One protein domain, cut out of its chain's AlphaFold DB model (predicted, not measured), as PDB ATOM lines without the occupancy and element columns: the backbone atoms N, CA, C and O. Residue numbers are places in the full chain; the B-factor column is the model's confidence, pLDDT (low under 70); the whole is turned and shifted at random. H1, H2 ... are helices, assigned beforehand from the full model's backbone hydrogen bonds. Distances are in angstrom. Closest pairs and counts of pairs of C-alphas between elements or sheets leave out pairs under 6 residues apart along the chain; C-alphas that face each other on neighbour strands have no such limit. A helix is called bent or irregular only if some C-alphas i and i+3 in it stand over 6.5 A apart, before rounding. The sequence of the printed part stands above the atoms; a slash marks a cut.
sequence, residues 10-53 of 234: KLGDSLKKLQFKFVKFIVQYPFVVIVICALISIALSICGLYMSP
ATOM      1  N   LYS A  10     150.489 112.614 179.265       57.47
ATOM      2  CA  LYS A  10     150.852 112.154 177.911       57.47
ATOM      3  C   LYS A  10     151.816 113.102 177.190       57.47
ATOM      4  O   LYS A  10     152.696 112.633 176.466       57.47
ATOM      5  N   LEU A  11     151.679 114.415 177.389       57.59
ATOM      6  CA  LEU A  11     152.619 115.408 176.853       57.59
ATOM      7  C   LEU A  11     154.003 115.284 177.504       57.59
ATOM      8  O   LEU A  11     155.007 115.302 176.794       57.59
ATOM      9  N   GLY A  12     154.057 115.080 178.824       62.03
ATOM     10  CA  GLY A  12     155.308 114.899 179.563       62.03
ATOM     11  C   GLY A  12     156.107 113.674 179.110       62.03
ATOM     12  O   GLY A  12     157.311 113.776 178.865       62.03
ATOM     13  N   ASP A  13     155.444 112.533 178.920       69.62
ATOM     14  CA  ASP A  13     156.107 111.307 178.453       69.62
ATOM     15  C   ASP A  13     156.548 111.405 176.984       69.62
ATOM     16  O   ASP A  13     157.606 110.893 176.603       69.62
ATOM     17  N   SER A  14     155.788 112.131 176.160       67.56
ATOM     18  CA  SER A  14     156.146 112.397 174.761       67.56
ATOM     19  C   SER A  14     157.373 113.307 174.648       67.56
ATOM     20  O   SER A  14     158.275 113.021 173.858       67.56
ATOM     21  N   LEU A  15     157.461 114.348 175.481       70.25
ATOM     22  CA  LEU A  15     158.617 115.249 175.568       70.25
ATOM     23  C   LEU A  15     159.879 114.515 176.025       70.25
ATOM     24  O   LEU A  15     160.930 114.678 175.408       70.25
ATOM     25  N   LYS A  16     159.784 113.643 177.038       73.81
ATOM     26  CA  LYS A  16     160.923 112.825 177.492       73.81
ATOM     27  C   LYS A  16     161.415 111.869 176.405       73.81
ATOM     28  O   LYS A  16     162.619 111.737 176.193       73.81
ATOM     29  N   LYS A  17     160.496 111.234 175.669       76.81
ATOM     30  CA  LYS A  17     160.839 110.346 174.546       76.81
ATOM     31  C   LYS A  17     161.497 111.110 173.392       76.81
ATOM     32  O   LYS A  17     162.394 110.576 172.743       76.81
ATOM     33  N   LEU A  18     161.072 112.349 173.151       75.88
ATOM     34  CA  LEU A  18     161.667 113.243 172.160       75.88
ATOM     35  C   LEU A  18     163.075 113.690 172.586       75.88
ATOM     36  O   LEU A  18     164.018 113.554 171.811       75.88
ATOM     37  N   GLN A  19     163.243 114.130 173.836       77.06
ATOM     38  CA  GLN A  19     164.538 114.508 174.410       77.06
ATOM     39  C   GLN A  19     165.545 113.359 174.341       77.06
ATOM     40  O   GLN A  19     166.673 113.557 173.898       77.06
ATOM     41  N   PHE A  20     165.132 112.139 174.691       79.62
ATOM     42  CA  PHE A  20     166.013 110.974 174.627       79.62
ATOM     43  C   PHE A  20     166.470 110.662 173.194       79.62
ATOM     44  O   PHE A  20     167.629 110.312 172.973       79.62
ATOM     45  N   LYS A  21     165.590 110.837 172.197       77.56
ATOM     46  CA  LYS A  21     165.959 110.701 170.779       77.56
ATOM     47  C   LYS A  21     166.961 111.769 170.342       77.56
ATOM     48  O   LYS A  21     167.925 111.421 169.667       77.56
ATOM     49  N   PHE A  22     166.765 113.024 170.744       79.88
ATOM     50  CA  PHE A  22     167.699 114.107 170.425       79.88
ATOM     51  C   PHE A  22     169.071 113.887 171.062       79.88
ATOM     52  O   PHE A  22     170.078 113.981 170.368       79.88
ATOM     53  N   VAL A  23     169.126 113.510 172.342       81.38
ATOM     54  CA  VAL A  23     170.393 113.203 173.025       81.38
ATOM     55  C   VAL A  23     171.106 112.038 172.342       81.38
ATOM     56  O   VAL A  23     172.295 112.136 172.046       81.38
ATOM     57  N   LYS A  24     170.382 110.961 172.009       81.56
ATOM     58  CA  LYS A  24     170.954 109.825 171.277       81.56
ATOM     59  C   LYS A  24     171.514 110.248 169.915       81.56
ATOM     60  O   LYS A  24     172.595 109.803 169.548       81.56
ATOM     61  N   PHE A  25     170.809 111.115 169.191       83.31
ATOM     62  CA  PHE A  25     171.251 111.623 167.893       83.31
ATOM     63  C   PHE A  25     172.516 112.488 168.000       83.31
ATOM     64  O   PHE A  25     173.450 112.295 167.227       83.31
ATOM     65  N   ILE A  26     172.583 113.382 168.994       83.75
ATOM     66  CA  ILE A  26     173.747 114.248 169.238       83.75
ATOM     67  C   ILE A  26     174.989 113.420 169.583       83.75
ATOM     68  O   ILE A  26     176.071 113.695 169.070       83.75
ATOM     69  N   VAL A  27     174.839 112.382 170.413       84.56
ATOM     70  CA  VAL A  27     175.950 111.492 170.783       84.56
ATOM     71  C   VAL A  27     176.392 110.623 169.603       84.56
ATOM     72  O   VAL A  27     177.582 110.368 169.444       84.56
ATOM     73  N   GLN A  28     175.453 110.170 168.769       89.12
ATOM     74  CA  GLN A  28     175.753 109.287 167.641       89.12
ATOM     75  C   GLN A  28     176.383 110.028 166.450       89.12
ATOM     76  O   GLN A  28     177.207 109.445 165.748       89.12
ATOM     77  N   TYR A  29     176.032 111.301 166.228       90.25
ATOM     78  CA  TYR A  29     176.506 112.096 165.087       90.25
ATOM     79  C   TYR A  29     176.949 113.516 165.486       90.25
ATOM     80  O   TYR A  29     176.413 114.501 164.968       90.25
ATOM     81  N   PRO A  30     177.956 113.664 166.365       83.31
ATOM     82  CA  PRO A  30     178.359 114.972 166.883       83.31
ATOM     83  C   PRO A  30     178.843 115.914 165.770       83.31
ATOM     84  O   PRO A  30     178.485 117.090 165.748       83.31
ATOM     85  N   PHE A  31     179.587 115.391 164.792       89.62
ATOM     86  CA  PHE A  31     180.102 116.183 163.673       89.62
ATOM     87  C   PHE A  31     178.999 116.720 162.755       89.62
ATOM     88  O   PHE A  31     179.078 117.860 162.312       89.62
ATOM     89  N   VAL A  32     177.941 115.938 162.512       88.38
ATOM     90  CA  VAL A  32     176.811 116.369 161.672       88.38
ATOM     91  C   VAL A  32     176.074 117.536 162.327       88.38
ATOM     92  O   VAL A  32     175.750 118.515 161.660       88.38
ATOM     93  N   VAL A  33     175.870 117.473 163.647       88.75
ATOM     94  CA  VAL A  33     175.239 118.558 164.411       88.75
ATOM     95  C   VAL A  33     176.083 119.833 164.350       88.75
ATOM     96  O   VAL A  33     175.538 120.908 164.115       88.75
ATOM     97  N   ILE A  34     177.408 119.719 164.492       88.44
ATOM     98  CA  ILE A  34     178.324 120.868 164.391       88.44
ATOM     99  C   ILE A  34     178.223 121.531 163.012       88.44
ATOM    100  O   ILE A  34     178.096 122.752 162.934       88.44
ATOM    101  N   VAL A  35     178.227 120.743 161.934       90.75
ATOM    102  CA  VAL A  35     178.121 121.265 160.562       90.75
ATOM    103  C   VAL A  35     176.786 121.980 160.344       90.75
ATOM    104  O   VAL A  35     176.774 123.099 159.837       90.75
ATOM    105  N   ILE A  36     175.668 121.392 160.778       90.19
ATOM    106  CA  ILE A  36     174.342 122.018 160.648       90.19
ATOM    107  C   ILE A  36     174.281 123.338 161.429       90.19
ATOM    108  O   ILE A  36     173.821 124.344 160.890       90.19
ATOM    109  N   CYS A  37     174.787 123.376 162.664       90.19
ATOM    110  CA  CYS A  37     174.838 124.606 163.459       90.19
ATOM    111  C   CYS A  37     175.680 125.702 162.787       90.19
ATOM    112  O   CYS A  37     175.290 126.872 162.800       90.19
ATOM    113  N   ALA A  38     176.811 125.336 162.178       89.81
ATOM    114  CA  ALA A  38     177.654 126.276 161.447       89.81
ATOM    115  C   ALA A  38     176.925 126.845 160.219       89.81
ATOM    116  O   ALA A  38     176.915 128.059 160.027       89.81
ATOM    117  N   LEU A  39     176.249 125.995 159.441       92.44
ATOM    118  CA  LEU A  39     175.474 126.419 158.271       92.44
ATOM    119  C   LEU A  39     174.330 127.368 158.648       92.44
ATOM    120  O   LEU A  39     174.156 128.398 158.002       92.44
ATOM    121  N   ILE A  40     173.595 127.069 159.724       92.38
ATOM    122  CA  ILE A  40     172.527 127.947 160.229       92.38
ATOM    123  C   ILE A  40     173.100 129.299 160.667       92.38
ATOM    124  O   ILE A  40     172.531 130.340 160.350       92.38
ATOM    125  N   SER A  41     174.240 129.303 161.361       90.88
ATOM    126  CA  SER A  41     174.884 130.543 161.815       90.88
ATOM    127  C   SER A  41     175.332 131.416 160.640       90.88
ATOM    128  O   SER A  41     175.123 132.628 160.657       90.88
ATOM    129  N   ILE A  42     175.896 130.802 159.595       91.25
ATOM    130  CA  ILE A  42     176.282 131.494 158.360       91.25
ATOM    131  C   ILE A  42     175.042 132.073 157.670       91.25
ATOM    132  O   ILE A  42     175.044 133.248 157.315       91.25
ATOM    133  N   ALA A  43     173.969 131.289 157.536       89.06
ATOM    134  CA  ALA A  43     172.727 131.746 156.920       89.06
ATOM    135  C   ALA A  43     172.123 132.948 157.664       89.06
ATOM    136  O   ALA A  43     171.790 133.950 157.038       89.06
ATOM    137  N   LEU A  44     172.053 132.895 158.998       87.50
ATOM    138  CA  LEU A  44     171.567 134.011 159.816       87.50
ATOM    139  C   LEU A  44     172.458 135.252 159.693       87.50
ATOM    140  O   LEU A  44     171.941 136.362 159.601       87.50
ATOM    141  N   SER A  45     173.781 135.075 159.657       84.06
ATOM    142  CA  SER A  45     174.719 136.184 159.461       84.06
ATOM    143  C   SER A  45     174.528 136.856 158.104       84.06
ATOM    144  O   SER A  45     174.550 138.081 158.024       84.06
ATOM    145  N   ILE A  46     174.337 136.069 157.043       84.88
ATOM    146  CA  ILE A  46     174.097 136.580 155.693       84.88
ATOM    147  C   ILE A  46     172.763 137.327 155.662       84.88
ATOM    148  O   ILE A  46     172.735 138.491 155.276       84.88
ATOM    149  N   CYS A  47     171.677 136.721 156.147       83.44
ATOM    150  CA  CYS A  47     170.370 137.380 156.208       83.44
ATOM    151  C   CYS A  47     170.414 138.692 157.005       83.44
ATOM    152  O   CYS A  47     169.837 139.685 156.573       83.44
ATOM    153  N   GLY A  48     171.132 138.728 158.132       78.50
ATOM    154  CA  GLY A  48     171.296 139.939 158.936       78.50
ATOM    155  C   GLY A  48     172.008 141.069 158.189       78.50
ATOM    156  O   GLY A  48     171.601 142.223 158.310       78.50
ATOM    157  N   LEU A  49     173.022 140.738 157.386       77.00
ATOM    158  CA  LEU A  49     173.746 141.699 156.548       77.00
ATOM    159  C   LEU A  49     172.917 142.190 155.356       77.00
ATOM    160  O   LEU A  49     173.023 143.356 155.001       77.00
ATOM    161  N   TYR A  50     172.101 141.325 154.750       75.06
ATOM    162  CA  TYR A  50     171.233 141.711 153.631       75.06
ATOM    163  C   TYR A  50     170.050 142.577 154.073       75.06
ATOM    164  O   TYR A  50     169.668 143.494 153.354       75.06
ATOM    165  N   MET A  51     169.474 142.294 155.243       71.94
ATOM    166  CA  MET A  51     168.291 143.008 155.738       71.94
ATOM    167  C   MET A  51     168.630 144.293 156.500       71.94
ATOM    168  O   MET A  51     167.769 145.155 156.647       71.94
ATOM    169  N   SER A  52     169.861 144.440 156.997       57.31
ATOM    170  CA  SER A  52     170.265 145.643 157.727       57.31
ATOM    171  C   SER A  52     171.063 146.564 156.806       57.31
ATOM    172  O   SER A  52     172.196 146.217 156.460       57.31
ATOM    173  N   PRO A  53     170.550 147.751 156.430       54.78
ATOM    174  CA  PRO A  53     171.400 148.758 155.809       54.78
ATOM    175  C   PRO A  53     172.566 149.047 156.756       54.78
ATOM    176  O   PRO A  53     172.357 149.156 157.966       54.78
TER     177      PRO A  53
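AT A GLANCE: This is residues 10 to 53 of the 234 residues of the protein "Hypothetical protein" of Brachionus calyciflorus (UniProt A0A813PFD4). Two straight helices, H2 and H1, come together near their ends and make a wide, open L, with the corner at the single residue Tyr 29 and nothing packed between the two arms. H2 is the longer arm and H1 the other, and both lie nearly in one plane, so that the outline is flat, 47 by 26 by 5 A. The printed part has 44 residues with two named helices, H1 then H2 along the chain, and no named strand; its class is all helix. It is extended, with a radius of gyration of the C-alphas of 15.8 A.

HOW THE PARTS SIT: Start with H2, residues 30 to 51, and then look at H1, residues 10 to 28, which comes before it. The two are close but not clearly touching, with 1 pair of C-alphas within 8 A. Look for that pair at the C-alphas of Ile 26 and Val 33, the closest of the two helices, 6.6 A apart. Their lines stand about perpendicular, at 78 degrees, and their centres are 23.9 A apart. In the backbones of H1 and H2, every O i to N i+4 pair is within hydrogen-bond range.

IN THESE COORDINATES: Find C-alpha 30 at (178.359, 114.972, 166.883); from there H2 runs 31.8 A to C-alpha 51 at (168.291, 143.008, 155.738). Then go to C-alpha 10 at (150.852, 112.154, 177.911), where H1 begins; it runs 27.1 A to C-alpha 28. Neither helix is bent.

THE WHOLE: The two C-alphas farthest apart are those of Lys 10 and Pro 53, at 47.4 A. The printed part has no cut, and the link from H1 to H2 is tight, with 1 residue. Residues 10 to 24, which belong to H1, stand free, as do residues 35 to 53, of which 35 to 51 belong to H2. The mean pLDDT of the printed part is 80.2; look for values under 70 at residues 10 to 14 and 52 to 53.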